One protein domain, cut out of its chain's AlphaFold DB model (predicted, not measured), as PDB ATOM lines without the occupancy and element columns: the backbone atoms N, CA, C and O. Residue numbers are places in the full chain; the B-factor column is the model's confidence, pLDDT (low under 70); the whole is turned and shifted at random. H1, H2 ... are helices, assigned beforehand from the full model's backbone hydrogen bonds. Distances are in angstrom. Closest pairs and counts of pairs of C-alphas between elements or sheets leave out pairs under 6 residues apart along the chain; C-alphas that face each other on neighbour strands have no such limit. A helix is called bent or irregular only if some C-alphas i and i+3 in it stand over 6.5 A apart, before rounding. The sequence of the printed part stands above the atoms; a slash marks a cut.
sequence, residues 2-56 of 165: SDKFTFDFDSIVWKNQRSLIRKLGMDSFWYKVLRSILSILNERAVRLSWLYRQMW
ATOM      1  N   SER A   2      36.327  26.454   9.856       64.06
ATOM      2  CA  SER A   2      35.728  25.330   9.124       64.06
ATOM      3  C   SER A   2      35.643  24.088  10.011       64.06
ATOM      4  O   SER A   2      36.507  23.880  10.867       64.06
ATOM      5  N   ASP A   3      34.618  23.260   9.810       72.69
ATOM      6  CA  ASP A   3      34.518  21.977  10.500       72.69
ATOM      7  C   ASP A   3      35.702  21.087  10.140       72.69
ATOM      8  O   ASP A   3      36.056  20.934   8.971       72.69
ATOM      9  N   LYS A   4      36.353  20.531  11.165       80.81
ATOM     10  CA  LYS A   4      37.532  19.683  10.974       80.81
ATOM     11  C   LYS A   4      37.157  18.282  10.507       80.81
ATOM     12  O   LYS A   4      37.920  17.655   9.780       80.81
ATOM     13  N   PHE A   5      35.993  17.802  10.932       86.50
ATOM     14  CA  PHE A   5      35.446  16.518  10.532       86.50
ATOM     15  C   PHE A   5      34.201  16.760   9.689       86.50
ATOM     16  O   PHE A   5      33.212  17.308  10.178       86.50
ATOM     17  N   THR A   6      34.257  16.332   8.433       87.12
ATOM     18  CA  THR A   6      33.152  16.418   7.477       87.12
ATOM     19  C   THR A   6      32.941  15.056   6.844       87.12
ATOM     20  O   THR A   6      33.899  14.427   6.390       87.12
ATOM     21  N   PHE A   7      31.692  14.610   6.786       89.06
ATOM     22  CA  PHE A   7      31.316  13.415   6.051       89.06
ATOM     23  C   PHE A   7      30.248  13.787   5.033       89.06
ATOM     24  O   PHE A   7      29.124  14.117   5.395       89.06
ATOM     25  N   ASP A   8      30.615  13.722   3.759       89.94
ATOM     26  CA  ASP A   8      29.678  13.876   2.658       89.94
ATOM     27  C   ASP A   8      29.493  12.524   1.964       89.94
ATOM     28  O   ASP A   8      30.409  11.964   1.358       89.94
ATOM     29  N   PHE A   9      28.284  11.983   2.096       90.25
ATOM     30  CA  PHE A   9      27.926  10.683   1.549       90.25
ATOM     31  C   PHE A   9      28.071  10.646   0.025       90.25
ATOM     32  O   PHE A   9      28.549   9.645  -0.520       90.25
ATOM     33  N   ASP A  10      27.688  11.720  -0.667       89.38
ATOM     34  CA  ASP A  10      27.620  11.706  -2.125       89.38
ATOM     35  C   ASP A  10      29.025  11.691  -2.741       89.38
ATOM     36  O   ASP A  10      29.309  10.904  -3.653       89.38
ATOM     37  N   SER A  11      29.945  12.491  -2.197       89.50
ATOM     38  CA  SER A  11      31.329  12.546  -2.675       89.50
ATOM     39  C   SER A  11      32.184  11.348  -2.253       89.50
ATOM     40  O   SER A  11      33.035  10.920  -3.039       89.50
ATOM     41  N   ILE A  12      31.963  10.785  -1.059       88.69
ATOM     42  CA  ILE A  12      32.820   9.729  -0.490       88.69
ATOM     43  C   ILE A  12      32.312   8.327  -0.845       88.69
ATOM     44  O   ILE A  12      33.102   7.439  -1.175       88.69
ATOM     45  N   VAL A  13      30.998   8.104  -0.785       89.69
ATOM     46  CA  VAL A  13      30.401   6.764  -0.907       89.69
ATOM     47  C   VAL A  13      29.681   6.610  -2.236       89.69
ATOM     48  O   VAL A  13      29.955   5.664  -2.978       89.69
ATOM     49  N   TRP A  14      28.783   7.538  -2.573       91.25
ATOM     50  CA  TRP A  14      27.951   7.403  -3.767       91.25
ATOM     51  C   TRP A  14      28.760   7.502  -5.061       91.25
ATOM     52  O   TRP A  14      28.552   6.708  -5.980       91.25
ATOM     53  N   LYS A  15      29.745   8.408  -5.118       91.69
ATOM     54  CA  LYS A  15      30.653   8.582  -6.265       91.69
ATOM     55  C   LYS A  15      31.338   7.281  -6.699       91.69
ATOM     56  O   LYS A  15      31.558   7.092  -7.896       91.69
ATOM     57  N   ASN A  16      31.618   6.388  -5.752       90.56
ATOM     58  CA  ASN A  16      32.342   5.135  -5.973       90.56
ATOM     59  C   ASN A  16      31.436   3.954  -6.368       90.56
ATOM     60  O   ASN A  16      31.927   2.852  -6.604       90.56
ATOM     61  N   GLN A  17      30.121   4.161  -6.482       90.06
ATOM     62  CA  GLN A  17      29.191   3.120  -6.919       90.06
ATOM     63  C   GLN A  17      29.251   2.876  -8.434       90.06
ATOM     64  O   GLN A  17      29.639   3.738  -9.234       90.06
ATOM     65  N   ARG A  18      28.804   1.688  -8.863       89.50
ATOM     66  CA  ARG A  18      28.707   1.348 -10.295       89.50
ATOM     67  C   ARG A  18      27.843   2.373 -11.037       89.50
ATOM     68  O   ARG A  18      26.815   2.819 -10.532       89.50
ATOM     69  N   SER A  19      28.242   2.729 -12.259       88.31
ATOM     70  CA  SER A  19      27.571   3.760 -13.071       88.31
ATOM     71  C   SER A  19      26.080   3.478 -13.299       88.31
ATOM     72  O   SER A  19      25.277   4.400 -13.215       88.31
ATOM     73  N   LEU A  20      25.698   2.213 -13.512       85.25
ATOM     74  CA  LEU A  20      24.298   1.795 -13.676       85.25
ATOM     75  C   LEU A  20      23.437   2.123 -12.448       85.25
ATOM     76  O   LEU A  20      22.305   2.567 -12.595       85.25
ATOM     77  N   ILE A  21      23.992   1.957 -11.246       83.75
ATOM     78  CA  ILE A  21      23.307   2.251  -9.982       83.75
ATOM     79  C   ILE A  21      23.248   3.766  -9.751       83.75
ATOM     80  O   ILE A  21      22.218   4.280  -9.326       83.75
ATOM     81  N   ARG A  22      24.317   4.498 -10.095       86.44
ATOM     82  CA  ARG A  22      24.358   5.967  -9.989       86.44
ATOM     83  C   ARG A  22      23.348   6.669 -10.897       86.44
ATOM     84  O   ARG A  22      22.818   7.696 -10.491       86.44
ATOM     85  N   LYS A  23      23.048   6.116 -12.081       88.38
ATOM     86  CA  LYS A  23      22.036   6.667 -13.008       88.38
ATOM     87  C   LYS A  23      20.628   6.712 -12.409       88.38
ATOM     88  O   LYS A  23      19.863   7.597 -12.763       88.38
ATOM     89  N   LEU A  24      20.309   5.785 -11.505       86.19
ATOM     90  CA  LEU A  24      19.037   5.764 -10.774       86.19
ATOM     91  C   LEU A  24      18.973   6.841  -9.675       86.19
ATOM     92  O   LEU A  24      17.895   7.127  -9.165       86.19
ATOM     93  N   GLY A  25      20.112   7.433  -9.297       86.50
ATOM     94  CA  GLY A  25      20.178   8.548  -8.355       86.50
ATOM     95  C   GLY A  25      19.503   8.262  -7.010       86.50
ATOM     96  O   GLY A  25      19.645   7.178  -6.439       86.50
ATOM     97  N   MET A  26      18.763   9.256  -6.520       86.38
ATOM     98  CA  MET A  26      18.058   9.244  -5.231       86.38
ATOM     99  C   MET A  26      16.935   8.198  -5.158       86.38
ATOM    100  O   MET A  26      16.553   7.776  -4.065       86.38
ATOM    101  N   ASP A  27      16.420   7.762  -6.310       87.75
ATOM    102  CA  ASP A  27      15.338   6.778  -6.391       87.75
ATOM    103  C   ASP A  27      15.838   5.341  -6.222       87.75
ATOM    104  O   ASP A  27      15.051   4.431  -5.954       87.75
ATOM    105  N   SER A  28      17.156   5.132  -6.288       88.62
ATOM    106  CA  SER A  28      17.779   3.833  -6.072       88.62
ATOM    107  C   SER A  28      17.533   3.310  -4.654       88.62
ATOM    108  O   SER A  28      17.843   3.971  -3.659       88.62
ATOM    109  N   PHE A  29      17.059   2.066  -4.550       89.31
ATOM    110  CA  PHE A  29      16.942   1.360  -3.271       89.31
ATOM    111  C   PHE A  29      18.275   1.352  -2.506       89.31
ATOM    112  O   PHE A  29      18.316   1.642  -1.311       89.31
ATOM    113  N   TRP A  30      19.385   1.124  -3.216       88.75
ATOM    114  CA  TRP A  30      20.727   1.127  -2.634       88.75
ATOM    115  C   TRP A  30      21.142   2.494  -2.102       88.75
ATOM    116  O   TRP A  30      21.788   2.557  -1.058       88.75
ATOM    117  N   TYR A  31      20.743   3.582  -2.770       90.50
ATOM    118  CA  TYR A  31      20.985   4.935  -2.269       90.50
ATOM    119  C   TYR A  31      20.308   5.133  -0.914       90.50
ATOM    120  O   TYR A  31      20.957   5.515   0.057       90.50
ATOM    121  N   LYS A  32      19.014   4.803  -0.831       91.44
ATOM    122  CA  LYS A  32      18.202   4.972   0.382       91.44
ATOM    123  C   LYS A  32      18.742   4.138   1.546       91.44
ATOM    124  O   LYS A  32      18.910   4.667   2.643       91.44
ATOM    125  N   VAL A  33      19.070   2.868   1.301       92.31
ATOM    126  CA  VAL A  33      19.614   1.964   2.328       92.31
ATOM    127  C   VAL A  33      20.981   2.439   2.818       92.31
ATOM    128  O   VAL A  33      21.168   2.626   4.019       92.31
ATOM    129  N   LEU A  34      21.931   2.685   1.910       91.44
ATOM    130  CA  LEU A  34      23.290   3.080   2.289       91.44
ATOM    131  C   LEU A  34      23.315   4.449   2.966       91.44
ATOM    132  O   LEU A  34      23.999   4.611   3.977       91.44
ATOM    133  N   ARG A  35      22.549   5.417   2.454       91.81
ATOM    134  CA  ARG A  35      22.452   6.748   3.058       91.81
ATOM    135  C   ARG A  35      21.830   6.682   4.447       91.81
ATOM    136  O   ARG A  35      22.309   7.377   5.335       91.81
ATOM    137  N   SER A  36      20.819   5.839   4.657       91.94
ATOM    138  CA  SER A  36      20.216   5.647   5.980       91.94
ATOM    139  C   SER A  36      21.228   5.064   6.973       91.94
ATOM    140  O   SER A  36      21.465   5.660   8.023       91.94
ATOM    141  N   ILE A  37      21.920   3.979   6.601       91.69
ATOM    142  CA  ILE A  37      22.920   3.320   7.460       91.69
ATOM    143  C   ILE A  37      24.082   4.264   7.793       91.69
ATOM    144  O   ILE A  37      24.556   4.296   8.925       91.69
ATOM    145  N   LEU A  38      24.549   5.040   6.814       92.69
ATOM    146  CA  LEU A  38      25.736   5.884   6.955       92.69
ATOM    147  C   LEU A  38      25.417   7.310   7.423       92.69
ATOM    148  O   LEU A  38      26.344   8.053   7.746       92.69
ATOM    149  N   SER A  39      24.140   7.691   7.534       90.62
ATOM    150  CA  SER A  39      23.718   8.995   8.072       90.62
ATOM    151  C   SER A  39      24.293   9.263   9.468       90.62
ATOM    152  O   SER A  39      24.711  10.382   9.769       90.62
ATOM    153  N   ILE A  40      24.440   8.209  10.276       93.25
ATOM    154  CA  ILE A  40      25.040   8.267  11.609       93.25
ATOM    155  C   ILE A  40      26.484   8.786  11.599       93.25
ATOM    156  O   ILE A  40      26.922   9.405  12.569       93.25
ATOM    157  N   LEU A  41      27.242   8.567  10.520       91.56
ATOM    158  CA  LEU A  41      28.607   9.084  10.401       91.56
ATOM    159  C   LEU A  41      28.616  10.601  10.252       91.56
ATOM    160  O   LEU A  41      29.494  11.249  10.817       91.56
ATOM    161  N   ASN A  42      27.625  11.170   9.560       89.75
ATOM    162  CA  ASN A  42      27.485  12.617   9.451       89.75
ATOM    163  C   ASN A  42      27.188  13.241  10.819       89.75
ATOM    164  O   ASN A  42      27.882  14.159  11.251       89.75
ATOM    165  N   GLU A  43      26.221  12.689  11.555       90.69
ATOM    166  CA  GLU A  43      25.909  13.168  12.907       90.69
ATOM    167  C   GLU A  43      27.119  13.074  13.842       90.69
ATOM    168  O   GLU A  43      27.406  13.999  14.607       90.69
ATOM    169  N   ARG A  44      27.868  11.967  13.768       93.19
ATOM    170  CA  ARG A  44      29.097  11.785  14.547       93.19
ATOM    171  C   ARG A  44      30.180  12.779  14.144       93.19
ATOM    172  O   ARG A  44      30.834  13.316  15.031       93.19
ATOM    173  N   ALA A  45      30.353  13.055  12.853       91.31
ATOM    174  CA  ALA A  45      31.312  14.045  12.367       91.31
ATOM    175  C   ALA A  45      30.985  15.449  12.900       91.31
ATOM    176  O   ALA A  45      31.875  16.125  13.416       91.31
ATOM    177  N   VAL A  46      29.708  15.848  12.888       89.94
ATOM    178  CA  VAL A  46      29.255  17.127  13.463       89.94
ATOM    179  C   VAL A  46      29.550  17.190  14.964       89.94
ATOM    180  O   VAL A  46      30.130  18.167  15.441       89.94
ATOM    181  N   ARG A  47      29.224  16.134  15.722       90.38
ATOM    182  CA  ARG A  47      29.508  16.081  17.170       90.38
ATOM    183  C   ARG A  47      31.006  16.101  17.479       90.38
ATOM    184  O   ARG A  47      31.414  16.761  18.429       90.38
ATOM    185  N   LEU A  48      31.828  15.417  16.684       91.25
ATOM    186  CA  LEU A  48      33.288  15.439  16.819       91.25
ATOM    187  C   LEU A  48      33.863  16.821  16.510       91.25
ATOM    188  O   LEU A  48      34.732  17.292  17.239       91.25
ATOM    189  N   SER A  49      33.357  17.493  15.476       89.31
ATOM    190  CA  SER A  49      33.731  18.875  15.162       89.31
ATOM    191  C   SER A  49      33.347  19.825  16.295       89.31
ATOM    192  O   SER A  49      34.167  20.654  16.691       89.31
ATOM    193  N   TRP A  50      32.160  19.664  16.886       89.25
ATOM    194  CA  TRP A  50      31.767  20.415  18.080       89.25
ATOM    195  C   TRP A  50      32.712  20.150  19.259       89.25
ATOM    196  O   TRP A  50      33.238  21.097  19.841       89.25
ATOM    197  N   LEU A  51      33.002  18.883  19.571       90.00
ATOM    198  CA  LEU A  51      33.909  18.510  20.660       90.00
ATOM    199  C   LEU A  51      35.317  19.082  20.443       90.00
ATOM    200  O   LEU A  51      35.931  19.595  21.377       90.00
ATOM    201  N   TYR A  52      35.810  19.049  19.205       89.69
ATOM    202  CA  TYR A  52      37.103  19.615  18.834       89.69
ATOM    203  C   TYR A  52      37.172  21.124  19.088       89.69
ATOM    204  O   TYR A  52      38.188  21.613  19.580       89.69
ATOM    205  N   ARG A  53      36.090  21.866  18.815       87.62
ATOM    206  CA  ARG A  53      36.013  23.304  19.129       87.62
ATOM    207  C   ARG A  53      36.081  23.563  20.637       87.62
ATOM    208  O   ARG A  53      36.699  24.539  21.047       87.62
ATOM    209  N   GLN A  54      35.538  22.672  21.467       88.19
ATOM    210  CA  GLN A  54      35.608  22.818  22.928       88.19
ATOM    211  C   GLN A  54      37.015  22.575  23.504       88.19
ATOM    212  O   GLN A  54      37.313  23.028  24.611       88.19
ATOM    213  N   MET A  55      37.906  21.903  22.764       86.94
ATOM    214  CA  MET A  55      39.279  21.635  23.215       86.94
ATOM    215  C   MET A  55      40.166  22.880  23.295       86.94
ATOM    216  O   MET A  55      41.197  22.824  23.960       86.94
ATOM    217  N   TRP A  56      39.809  23.977  22.626       87.69
ATOM    218  CA  TRP A  56      40.596  25.210  22.606       87.69
ATOM    219  C   TRP A  56      39.803  26.342  23.245       87.69
ATOM    220  O   TRP A  56      38.632  26.530  22.932       87.69
TER     221      TRP A  56
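Overview. This is residues 2 to 56 of the 165 residues of an uncharacterized protein of Leptospira interrogans serovar Bataviae str. HAI135 (UniProt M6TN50). One long helix, H3, gently bent, makes the length of a narrow rod, and the earlier half of the printed part, a thin strip of loops with the two short helices H1 and H2, runs back along one side of it. The stretch begins alongside H3b, passes H3a at H1, and turns round at H2 beyond the first residues of H3, and the whole is a loose hairpin with the stretch before H2, which holds H1, as one leg and H3 as the other. The printed part has 55 residues with three named helices in the order H1, H2, H3 and no named strand, and its class is all helix. It is loose, with a radius of gyration of the C-alphas of 14.0 A, and spans 46 by 17 by 11 A.

Arrangement. By its hydrogen bonds H3, residues 29 to 54, was assigned as one helix, but it is bent: C-alphas 37 and 40 are 6.8 A apart. Its arms are H3a, residues 29 to 37, and H3b, residues 40 to 54, and their lines stand at a shallow tilt of 33 degrees, only just short of steep. H1, residues 9 to 12, is close to H3a but not clearly touching; their closest C-alphas, those of Phe 9 and Arg 35, are 6.9 A apart. H2, residues 19 to 23, is likewise close to H3a but not clearly touching, with the closest C-alphas, those of Ile 21 and Trp 30, 7.9 A apart. H1 and H3b are only just apart, at 8.1 A. H2 and H3b are apart, and so are H1 and H2. In H2, H3a and H3b every pair of O of residue i and N of residue i+4 is within hydrogen-bond range; H1 is too short for such a pair, and its 1 pair of O of residue i and N of residue i+3 is not within range.

Along the chain. H3a measures 12.4 A from C-alpha 29 at (16.942, 1.360, -3.271) to C-alpha 37. H3b measures 21.2 A from C-alpha 40 to C-alpha 54 at (35.608, 22.818, 22.928). H1, Phe 9 to Ile 12, is 5.4 A long and begins with C-alpha 9 at (27.926, 10.683, 1.549). H2, Ser 19 to Lys 23, is 6.3 A long.

Size, cuts and confidence. The outline is a rod, and the two C-alphas farthest apart, those of Leu 20 and Trp 56, are 46.2 A apart. The first and last printed C-alphas, those of Ser 2 and Trp 56, are 14.3 A apart. The link from H1 to H2 is short and that from H2 to H3 is tight. The printed part has no cut. The mean pLDDT of the printed part is 88.6, and residue 2 alone is under 70.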